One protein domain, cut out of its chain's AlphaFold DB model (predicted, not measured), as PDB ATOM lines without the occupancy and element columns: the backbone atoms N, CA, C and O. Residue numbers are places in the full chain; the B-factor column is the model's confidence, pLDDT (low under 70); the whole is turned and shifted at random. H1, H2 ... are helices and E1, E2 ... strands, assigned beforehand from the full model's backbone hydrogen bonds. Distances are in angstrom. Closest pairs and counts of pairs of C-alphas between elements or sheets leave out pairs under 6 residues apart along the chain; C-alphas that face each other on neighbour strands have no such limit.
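AT A GLANCE: This is residues 2 to 81 of the 107 residues of the protein "Archease domain-containing protein" of Mycobacterium kansasii 824 (UniProt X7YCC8). A twisted wall of three antiparallel strands has one long helix, H2, over one face and its other face bare, while the short helix H1 only grazes the sheet and is near H2. The turn of the E2 and E3 hairpin is at one end of the long axis; much of the link from H1 to E1 and of the last stretch, residues 72 to 81, is at the other. The printed part has 80 residues, with two named helices and three named strands in the order H1, E1, H2, E2, E3, of mixed class; the sheet runs E1, E3, E2. The whole is compact, with a radius of gyration of the C-alphas of 12.6 A, yet elongated in outline, spanning 36 by 23 by 21 A.

HOW THE PARTS SIT: In the sheet, E3, residues 62 to 71, is the inner strand. The edge strand E1, residues 18 to 25, is antiparallel to E3, at 151 degrees between their directions; N 20 and O 67 are 2.8 A apart, within hydrogen-bond range. The edge strand E2, residues 49 to 59, forms a hairpin with E3, antiparallel at 163 degrees, and N 55 and O 66 are within hydrogen-bond range at 2.9 A. E2 bends by 81 degrees at residue 52 and E3 by 51 degrees at residue 68. H2, residues 29 to 47, is on the sheet, with 52 pairs of C-alphas within 10 A, and the two make two layers, a helix on one face of a sheet. The closest C-alphas of H2 and E1 are those of Ala 36 and Val 24, 6.2 A apart; those of H2 and E2 are Leu 44 and Ala 50, at 5.6 A. E1, H2 and E2 form a split strand-helix-strand unit, two strands running the same way with E3 between them in the sheet, and its crossover is right-handed. H1, residues 2 to 6, only grazes the sheet; its closest C-alpha pair with E2 is Leu 2 and Val 52, 7.0 A apart. H1 and H2 are near each other, with 9 pairs of C-alphas within 10 A. In both helices every O i to N i+4 pair is within hydrogen-bond range.

IN THESE COORDINATES: E1 measures 23.1 A from first to last C-alpha, E2 24.5 A, E3 27.1 A, H2 26.6 A and H1 6.2 A. H1 begins at C-alpha 2, (223.533, 283.844, 279.279). H2 begins at C-alpha 29, (225.525, 268.484, 286.656), and E3 ends at C-alpha 71, (214.714, 295.320, 283.789).

THE WHOLE: The two C-alphas farthest apart, those of Asp 60 and Pro 76, are 37.2 A apart. The printed part has no cut. The link from H1 to E1, 11 residues, is long; those from E1 to H2, H2 to E2 and E2 to E3 are tight. The mean pLDDT of the printed part is 92.4, and no printed residue is under 70.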
ATOM      1  N   LEU A   2     223.909 282.548 279.881       88.25
ATOM      2  CA  LEU A   2     223.533 283.844 279.279       88.25
ATOM      3  C   LEU A   2     223.013 283.736 277.838       88.25
ATOM      4  O   LEU A   2     222.071 284.434 277.499       88.25
ATOM      5  N   GLY A   3     223.503 282.771 277.050       86.88
ATOM      6  CA  GLY A   3     222.977 282.511 275.704       86.88
ATOM      7  C   GLY A   3     221.462 282.254 275.630       86.88
ATOM      8  O   GLY A   3     220.866 282.520 274.594       86.88
ATOM      9  N   VAL A   4     220.814 281.786 276.710       89.31
ATOM     10  CA  VAL A   4     219.342 281.713 276.757       89.31
ATOM     11  C   VAL A   4     218.747 283.117 276.827       89.31
ATOM     12  O   VAL A   4     217.848 283.413 276.055       89.31
ATOM     13  N   VAL A   5     219.274 284.001 277.676       92.62
ATOM     14  CA  VAL A   5     218.834 285.406 277.762       92.62
ATOM     15  C   VAL A   5     219.067 286.142 276.447       92.62
ATOM     16  O   VAL A   5     218.150 286.756 275.911       92.62
ATOM     17  N   GLU A   6     220.261 286.004 275.879       92.75
ATOM     18  CA  GLU A   6     220.654 286.633 274.613       92.75
ATOM     19  C   GLU A   6     219.843 286.118 273.413       92.75
ATOM     20  O   GLU A   6     219.751 286.791 272.388       92.75
ATOM     21  N   SER A   7     219.214 284.942 273.529       92.19
ATOM     22  CA  SER A   7     218.322 284.427 272.484       92.19
ATOM     23  C   SER A   7     217.021 285.226 272.356       92.19
ATOM     24  O   SER A   7     216.385 285.170 271.301       92.19
ATOM     25  N   PHE A   8     216.624 285.976 273.394       93.94
ATOM     26  CA  PHE A   8     215.386 286.756 273.389       93.94
ATOM     27  C   PHE A   8     215.532 288.226 273.798       93.94
ATOM     28  O   PHE A   8     214.639 289.002 273.462       93.94
ATOM     29  N   LEU A   9     216.636 288.642 274.425       94.50
ATOM     30  CA  LEU A   9     216.928 290.037 274.780       94.50
ATOM     31  C   LEU A   9     218.290 290.485 274.241       94.50
ATOM     32  O   LEU A   9     219.282 289.776 274.381       94.50
ATOM     33  N   ASP A  10     218.355 291.707 273.713       93.94
ATOM     34  CA  ASP A  10     219.626 292.377 273.404       93.94
ATOM     35  C   ASP A  10     220.159 293.125 274.635       93.94
ATOM     36  O   ASP A  10     219.877 294.303 274.853       93.94
ATOM     37  N   THR A  11     220.944 292.436 275.460       88.88
ATOM     38  CA  THR A  11     221.472 292.960 276.729       88.88
ATOM     39  C   THR A  11     222.744 293.801 276.584       88.88
ATOM     40  O   THR A  11     223.255 294.305 277.584       88.88
ATOM     41  N   SER A  12     223.240 294.011 275.357       85.38
ATOM     42  CA  SER A  12     224.564 294.592 275.073       85.38
ATOM     43  C   SER A  12     224.810 295.981 275.675       85.38
ATOM     44  O   SER A  12     225.957 296.367 275.895       85.38
ATOM     45  N   SER A  13     223.744 296.743 275.930       78.38
ATOM     46  CA  SER A  13     223.808 298.134 276.401       78.38
ATOM     47  C   SER A  13     222.958 298.398 277.650       78.38
ATOM     48  O   SER A  13     222.704 299.554 277.993       78.38
ATOM     49  N   ALA A  14     222.479 297.347 278.322       82.69
ATOM     50  CA  ALA A  14     221.546 297.485 279.434       82.69
ATOM     51  C   ALA A  14     222.278 297.850 280.744       82.69
ATOM     52  O   ALA A  14     223.196 297.135 281.153       82.69
ATOM     53  N   PRO A  15     221.900 298.940 281.443       84.38
ATOM     54  CA  PRO A  15     222.540 299.303 282.700       84.38
ATOM     55  C   PRO A  15     222.104 298.355 283.822       84.38
ATOM     56  O   PRO A  15     220.911 298.224 284.102       84.38
ATOM     57  N   VAL A  16     223.077 297.738 284.499       90.31
ATOM     58  CA  VAL A  16     222.844 296.883 285.672       90.31
ATOM     59  C   VAL A  16     222.113 297.666 286.760       90.31
ATOM     60  O   VAL A  16     222.536 298.753 287.154       90.31
ATOM     61  N   GLN A  17     221.026 297.094 287.274       90.50
ATOM     62  CA  GLN A  17     220.195 297.722 288.306       90.50
ATOM     63  C   GLN A  17     220.408 297.099 289.684       90.50
ATOM     64  O   GLN A  17     220.310 297.783 290.702       90.50
ATOM     65  N   GLN A  18     220.666 295.790 289.734       92.88
ATOM     66  CA  GLN A  18     220.768 295.052 290.988       92.88
ATOM     67  C   GLN A  18     221.587 293.774 290.822       92.88
ATOM     68  O   GLN A  18     221.467 293.082 289.820       92.88
ATOM     69  N   THR A  19     222.327 293.394 291.862       96.69
ATOM     70  CA  THR A  19     222.915 292.056 291.977       96.69
ATOM     71  C   THR A  19     222.020 291.141 292.814       96.69
ATOM     72  O   THR A  19     221.595 291.513 293.911       96.69
ATOM     73  N   ARG A  20     221.766 289.919 292.340       96.19
ATOM     74  CA  ARG A  20     221.053 288.864 293.071       96.19
ATOM     75  C   ARG A  20     221.946 287.654 293.290       96.19
ATOM     76  O   ARG A  20     222.762 287.312 292.447       96.19
ATOM     77  N   ARG A  21     221.766 286.992 294.434       96.81
ATOM     78  CA  ARG A  21     222.426 285.721 294.746       96.81
ATOM     79  C   ARG A  21     221.399 284.614 294.901       96.81
ATOM     80  O   ARG A  21     220.352 284.829 295.526       96.81
ATOM     81  N   ARG A  22     221.696 283.451 294.333       95.81
ATOM     82  CA  ARG A  22     220.869 282.244 294.401       95.81
ATOM     83  C   ARG A  22     221.737 281.029 294.637       95.81
ATOM     84  O   ARG A  22     222.865 280.989 294.170       95.81
ATOM     85  N   ARG A  23     221.195 280.056 295.358       95.31
ATOM     86  CA  ARG A  23     221.793 278.735 295.492       95.31
ATOM     87  C   ARG A  23     220.901 277.747 294.776       95.31
ATOM     88  O   ARG A  23     219.704 277.713 295.048       95.31
ATOM     89  N   VAL A  24     221.503 276.945 293.913       94.44
ATOM     90  CA  VAL A  24     220.832 275.871 293.190       94.44
ATOM     91  C   VAL A  24     221.494 274.561 293.573       94.44
ATOM     92  O   VAL A  24     222.718 274.457 293.561       94.44
ATOM     93  N   THR A  25     220.692 273.566 293.931       93.50
ATOM     94  CA  THR A  25     221.167 272.228 294.297       93.50
ATOM     95  C   THR A  25     220.464 271.188 293.450       93.50
ATOM     96  O   THR A  25     219.252 271.271 293.260       93.50
ATOM     97  N   ALA A  26     221.208 270.190 292.993       90.00
ATOM     98  CA  ALA A  26     220.667 269.057 292.270       90.00
ATOM     99  C   ALA A  26     221.624 267.866 292.369       90.00
ATOM    100  O   ALA A  26     222.740 267.960 292.874       90.00
ATOM    101  N   ASN A  27     221.154 266.729 291.885       88.69
ATOM    102  CA  ASN A  27     221.769 265.418 292.046       88.69
ATOM    103  C   ASN A  27     222.676 265.023 290.861       88.69
ATOM    104  O   ASN A  27     223.248 263.934 290.872       88.69
ATOM    105  N   SER A  28     222.820 265.894 289.857       88.06
ATOM    106  CA  SER A  28     223.764 265.771 288.739       88.06
ATOM    107  C   SER A  28     224.056 267.140 288.118       88.06
ATOM    108  O   SER A  28     223.270 268.074 288.289       88.06
ATOM    109  N   ASP A  29     225.146 267.248 287.358       87.56
ATOM    110  CA  ASP A  29     225.525 268.484 286.656       87.56
ATOM    111  C   ASP A  29     224.448 268.935 285.654       87.56
ATOM    112  O   ASP A  29     224.108 270.117 285.589       87.56
ATOM    113  N   ASP A  30     223.843 267.991 284.928       87.38
ATOM    114  CA  ASP A  30     222.739 268.262 283.999       87.38
ATOM    115  C   ASP A  30     221.525 268.842 284.735       87.38
ATOM    116  O   ASP A  30     220.929 269.827 284.302       87.38
ATOM    117  N   SER A  31     221.174 268.263 285.888       88.88
ATOM    118  CA  SER A  31     220.074 268.771 286.711       88.88
ATOM    119  C   SER A  31     220.407 270.114 287.366       88.88
ATOM    120  O   SER A  31     219.506 270.933 287.530       88.88
ATOM    121  N   LEU A  32     221.677 270.383 287.699       90.31
ATOM    122  CA  LEU A  32     222.115 271.698 288.183       90.31
ATOM    123  C   LEU A  32     221.951 272.766 287.103       90.31
ATOM    124  O   LEU A  32     221.481 273.864 287.394       90.31
ATOM    125  N   LEU A  33     222.305 272.444 285.859       89.81
ATOM    126  CA  LEU A  33     222.131 273.342 284.723       89.81
ATOM    127  C   LEU A  33     220.653 273.667 284.476       89.81
ATOM    128  O   LEU A  33     220.317 274.839 284.312       89.81
ATOM    129  N   VAL A  34     219.783 272.654 284.471       90.75
ATOM    130  CA  VAL A  34     218.331 272.847 284.314       90.75
ATOM    131  C   VAL A  34     217.793 273.721 285.436       90.75
ATOM    132  O   VAL A  34     217.174 274.740 285.164       90.75
ATOM    133  N   ALA A  35     218.106 273.387 286.688       92.12
ATOM    134  CA  ALA A  35     217.614 274.139 287.835       92.12
ATOM    135  C   ALA A  35     218.125 275.594 287.852       92.12
ATOM    136  O   ALA A  35     217.404 276.498 288.265       92.12
ATOM    137  N   ALA A  36     219.345 275.848 287.370       92.75
ATOM    138  CA  ALA A  36     219.870 277.204 287.237       92.75
ATOM    139  C   ALA A  36     219.157 278.007 286.140       92.75
ATOM    140  O   ALA A  36     218.901 279.196 286.319       92.75
ATOM    141  N   LEU A  37     218.822 277.375 285.014       93.19
ATOM    142  CA  LEU A  37     218.049 278.009 283.948       93.19
ATOM    143  C   LEU A  37     216.591 278.248 284.355       93.19
ATOM    144  O   LEU A  37     216.067 279.329 284.093       93.19
ATOM    145  N   ASP A  38     215.972 277.298 285.053       93.31
ATOM    146  CA  ASP A  38     214.635 277.462 285.623       93.31
ATOM    147  C   ASP A  38     214.597 278.614 286.632       93.31
ATOM    148  O   ASP A  38     213.658 279.404 286.612       93.31
ATOM    149  N   GLU A  39     215.631 278.789 287.464       95.06
ATOM    150  CA  GLU A  39     215.725 279.947 288.365       95.06
ATOM    151  C   GLU A  39     215.790 281.272 287.583       95.06
ATOM    152  O   GLU A  39     215.203 282.267 288.009       95.06
ATOM    153  N   VAL A  40     216.455 281.311 286.421       94.44
ATOM    154  CA  VAL A  40     216.479 282.506 285.557       94.44
ATOM    155  C   VAL A  40     215.094 282.802 284.975       94.44
ATOM    156  O   VAL A  40     214.660 283.954 285.034       94.44
ATOM    157  N   ILE A  41     214.388 281.791 284.460       93.50
ATOM    158  CA  ILE A  41     213.013 281.940 283.946       93.50
ATOM    159  C   ILE A  41     212.077 282.380 285.076       93.50
ATOM    160  O   ILE A  41     211.315 283.330 284.928       93.50
ATOM    161  N   TYR A  42     212.199 281.764 286.251       94.12
ATOM    162  CA  TYR A  42     211.430 282.131 287.431       94.12
ATOM    163  C   TYR A  42     211.655 283.593 287.839       94.12
ATOM    164  O   TYR A  42     210.698 284.309 288.138       94.12
ATOM    165  N   LEU A  43     212.903 284.073 287.852       94.94
ATOM    166  CA  LEU A  43     213.203 285.476 288.149       94.94
ATOM    167  C   LEU A  43     212.604 286.416 287.101       94.94
ATOM    168  O   LEU A  43     212.047 287.449 287.480       94.94
ATOM    169  N   LEU A  44     212.665 286.055 285.821       94.56
ATOM    170  CA  LEU A  44     212.032 286.822 284.755       94.56
ATOM    171  C   LEU A  44     210.520 286.933 284.974       94.56
ATOM    172  O   LEU A  44     209.998 288.044 285.024       94.56
ATOM    173  N   ASP A  45     209.838 285.813 285.199       94.50
ATOM    174  CA  ASP A  45     208.382 285.773 285.361       94.50
ATOM    175  C   ASP A  45     207.904 286.487 286.629       94.50
ATOM    176  O   ASP A  45     206.866 287.151 286.640       94.50
ATOM    177  N   THR A  46     208.658 286.359 287.722       95.62
ATOM    178  CA  THR A  46     208.240 286.900 289.024       95.62
ATOM    179  C   THR A  46     208.671 288.336 289.266       95.62
ATOM    180  O   THR A  46     208.059 289.022 290.086       95.62
ATOM    181  N   THR A  47     209.729 288.802 288.599       95.06
ATOM    182  CA  THR A  47     210.298 290.135 288.850       95.06
ATOM    183  C   THR A  47     210.364 291.026 287.619       95.06
ATOM    184  O   THR A  47     210.591 292.223 287.772       95.06
ATOM    185  N   GLY A  48     210.176 290.478 286.418       94.94
ATOM    186  CA  GLY A  48     210.402 291.194 285.163       94.94
ATOM    187  C   GLY A  48     211.880 291.484 284.890       94.94
ATOM    188  O   GLY A  48     212.186 292.336 284.062       94.94
ATOM    189  N   GLN A  49     212.809 290.828 285.595       95.62
ATOM    190  CA  GLN A  49     214.245 291.080 285.468       95.62
ATOM    191  C   GLN A  49     214.971 289.906 284.811       95.62
ATOM    192  O   GLN A  49     214.697 288.750 285.122       95.62
ATOM    193  N   ALA A  50     215.964 290.210 283.977       95.12
ATOM    194  CA  ALA A  50     216.835 289.222 283.343       95.12
ATOM    195  C   ALA A  50     218.305 289.435 283.751       95.12
ATOM    196  O   ALA A  50     218.708 290.582 283.972       95.12
ATOM    197  N   PRO A  51     219.117 288.368 283.868       95.81
ATOM    198  CA  PRO A  51     220.538 288.509 284.140       95.81
ATOM    199  C   PRO A  51     221.309 288.897 282.874       95.81
ATOM    200  O   PRO A  51     221.123 288.294 281.820       95.81
ATOM    201  N   VAL A  52     222.204 289.873 282.995       94.75
ATOM    202  CA  VAL A  52     223.144 290.288 281.938       94.75
ATOM    203  C   VAL A  52     224.562 289.790 282.185       94.75
ATOM    204  O   VAL A  52     225.326 289.646 281.243       94.75
ATOM    205  N   GLU A  53     224.885 289.468 283.437       93.06
ATOM    206  CA  GLU A  53     226.138 288.835 283.842       93.06
ATOM    207  C   GLU A  53     225.829 287.733 284.857       93.06
ATOM    208  O   GLU A  53     224.891 287.847 285.660       93.06
ATOM    209  N   LEU A  54     226.603 286.647 284.811       92.31
ATOM    210  CA  LEU A  54     226.367 285.476 285.641       92.31
ATOM    211  C   LEU A  54     227.680 284.819 286.042       92.31
ATOM    212  O   LEU A  54     228.392 284.240 285.225       92.31
ATOM    213  N   MET A  55     227.930 284.811 287.346       93.12
ATOM    214  CA  MET A  55     229.058 284.114 287.949       93.12
ATOM    215  C   MET A  55     228.567 282.897 288.727       93.12
ATOM    216  O   MET A  55     227.626 282.996 289.516       93.12
ATOM    217  N   LEU A  56     229.237 281.762 288.523       91.44
ATOM    218  CA  LEU A  56     229.012 280.530 289.271       91.44
ATOM    219  C   LEU A  56     230.209 280.235 290.166       91.44
ATOM    220  O   LEU A  56     231.357 280.326 289.730       91.44
ATOM    221  N   SER A  57     229.930 279.809 291.390       92.31
ATOM    222  CA  SER A  57     230.915 279.208 292.283       92.31
ATOM    223  C   SER A  57     230.398 277.881 292.817       92.31
ATOM    224  O   SER A  57     229.206 277.742 293.095       92.31
ATOM    225  N   GLU A  58     231.302 276.917 292.968       91.06
ATOM    226  CA  GLU A  58     230.995 275.629 293.588       91.06
ATOM    227  C   GLU A  58     230.490 275.833 295.022       91.06
ATOM    228  O   GLU A  58     231.036 276.636 295.784       91.06
ATOM    229  N   ALA A  59     229.436 275.106 295.374       91.56
ATOM    230  CA  ALA A  59     228.890 275.031 296.717       91.56
ATOM    231  C   ALA A  59     228.682 273.559 297.092       91.56
ATOM    232  O   ALA A  59     228.554 272.694 296.226       91.56
ATOM    233  N   ASP A  60     228.628 273.260 298.388       87.88
ATOM    234  CA  ASP A  60     228.379 271.889 298.844       87.88
ATOM    235  C   ASP A  60     227.006 271.401 298.349       87.88
ATOM    236  O   ASP A  60     225.966 271.966 298.706       87.88
ATOM    237  N   GLY A  61     227.014 270.395 297.470       83.25
ATOM    238  CA  GLY A  61     225.814 269.854 296.828       83.25
ATOM    239  C   GLY A  61     225.162 270.761 295.776       83.25
ATOM    240  O   GLY A  61     223.988 270.557 295.454       83.25
ATOM    241  N   GLY A  62     225.869 271.767 295.243       92.44
ATOM    242  CA  GLY A  62     225.301 272.631 294.213       92.44
ATOM    243  C   GLY A  62     226.186 273.772 293.723       92.44
ATOM    244  O   GLY A  62     227.412 273.701 293.742       92.44
ATOM    245  N   VAL A  63     225.542 274.843 293.261       93.88
ATOM    246  CA  VAL A  63     226.206 276.055 292.773       93.88
ATOM    247  C   VAL A  63     225.588 277.300 293.396       93.88
ATOM    248  O   VAL A  63     224.367 277.433 293.500       93.88
ATOM    249  N   ASP A  64     226.450 278.230 293.790       96.00
ATOM    250  CA  ASP A  64     226.052 279.591 294.122       96.00
ATOM    251  C   ASP A  64     226.154 280.453 292.855       96.00
ATOM    252  O   ASP A  64     227.195 280.525 292.202       96.00
ATOM    253  N   MET A  65     225.047 281.099 292.508       96.06
ATOM    254  CA  MET A  65     224.887 281.990 291.366       96.06
ATOM    255  C   MET A  65     224.901 283.435 291.854       96.06
ATOM    256  O   MET A  65     224.131 283.802 292.745       96.06
ATOM    257  N   THR A  66     225.732 284.273 291.241       97.19
ATOM    258  CA  THR A  66     225.655 285.733 291.365       97.19
ATOM    259  C   THR A  66     225.244 286.313 290.019       97.19
ATOM    260  O   THR A  66     225.917 286.085 289.020       97.19
ATOM    261  N   LEU A  67     224.130 287.036 290.013       96.56
ATOM    262  CA  LEU A  67     223.438 287.520 288.826       96.56
ATOM    263  C   LEU A  67     223.408 289.042 288.846       96.56
ATOM    264  O   LEU A  67     222.884 289.623 289.799       96.56
ATOM    265  N   GLU A  68     223.928 289.688 287.812       96.69
ATOM    266  CA  GLU A  68     223.695 291.117 287.601       96.69
ATOM    267  C   GLU A  68     222.450 291.286 286.743       96.69
ATOM    268  O   GLU A  68     222.368 290.745 285.646       96.69
ATOM    269  N   MET A  69     221.456 291.989 287.272       96.25
ATOM    270  CA  MET A  69     220.098 292.015 286.746       96.25
ATOM    271  C   MET A  69     219.782 293.356 286.092       96.25
ATOM    272  O   MET A  69     220.156 294.419 286.605       96.25
ATOM    273  N   VAL A  70     218.999 293.296 285.020       96.12
ATOM    274  CA  VAL A  70     218.382 294.448 284.352       96.12
ATOM    275  C   VAL A  70     216.872 294.259 284.273       96.12
ATOM    276  O   VAL A  70     216.380 293.134 284.326       96.12
ATOM    277  N   ASP A  71     216.135 295.358 284.148       94.62
ATOM    278  CA  ASP A  71     214.714 295.320 283.789       94.62
ATOM    279  C   ASP A  71     214.569 294.835 282.341       94.62
ATOM    280  O   ASP A  71     215.015 295.511 281.413       94.62
ATOM    281  N   ALA A  72     213.953 293.669 282.148       93.62
ATOM    282  CA  ALA A  72     213.775 293.072 280.831       93.62
ATOM    283  C   ALA A  72     212.848 293.911 279.937       93.62
ATOM    284  O   ALA A  72     213.028 293.931 278.723       93.62
ATOM    285  N   GLY A  73     211.893 294.646 280.520       92.31
ATOM    286  CA  GLY A  73     210.991 295.529 279.775       92.31
ATOM    287  C   GLY A  73     211.670 296.798 279.250       92.31
ATOM    288  O   GLY A  73     211.150 297.443 278.340       92.31
ATOM    289  N   ALA A  74     212.836 297.151 279.796       91.50
ATOM    290  CA  ALA A  74     213.648 298.281 279.350       91.50
ATOM    291  C   ALA A  74     214.664 297.900 278.255       91.50
ATOM    292  O   ALA A  74     215.410 298.761 277.785       91.50
ATOM    293  N   VAL A  75     214.705 296.623 277.863       93.25
ATOM    294  CA  VAL A  75     215.675 296.059 276.920       93.25
ATOM    295  C   VAL A  75     214.952 295.574 275.656       93.25
ATOM    296  O   VAL A  75     213.857 295.019 275.758       93.25
ATOM    297  N   PRO A  76     215.515 295.765 274.445       93.94
ATOM    298  CA  PRO A  76     214.887 295.273 273.225       93.94
ATOM    299  C   PRO A  76     214.721 293.751 273.232       93.94
ATOM    300  O   PRO A  76     215.689 293.005 273.388       93.94
ATOM    301  N   GLN A  77     213.492 293.293 272.993       95.06
ATOM    302  CA  GLN A  77     213.204 291.884 272.766       95.06
ATOM    303  C   GLN A  77     213.506 291.520 271.305       95.06
ATOM    304  O   GLN A  77     212.928 292.091 270.380       95.06
ATOM    305  N   VAL A  78     214.401 290.556 271.104       95.56
ATOM    306  CA  VAL A  78     214.875 290.097 269.784       95.56
ATOM    307  C   VAL A  78     214.426 288.676 269.437       95.56
ATOM    308  O   VAL A  78     214.598 288.234 268.303       95.56
ATOM    309  N   GLY A  79     213.813 287.972 270.388       93.88
ATOM    310  CA  GLY A  79     213.338 286.599 270.226       93.88
ATOM    311  C   GLY A  79     212.125 286.296 271.101       93.88
ATOM    312  O   GLY A  79     211.519 287.194 271.685       93.88
ATOM    313  N   ALA A  80     211.726 285.029 271.161       93.38
ATOM    314  CA  ALA A  80     210.584 284.607 271.964       93.38
ATOM    315  C   ALA A  80     210.993 284.395 273.428       93.38
ATOM    316  O   ALA A  80     212.027 283.791 273.702       93.38
ATOM    317  N   VAL A  81     210.178 284.895 274.360       93.62
ATOM    318  CA  VAL A  81     210.446 284.770 275.798       93.62
ATOM    319  C   VAL A  81     210.267 283.307 276.226       93.62
ATOM    320  O   VAL A  81     209.188 282.756 275.994       93.62
TER     321      VAL A  81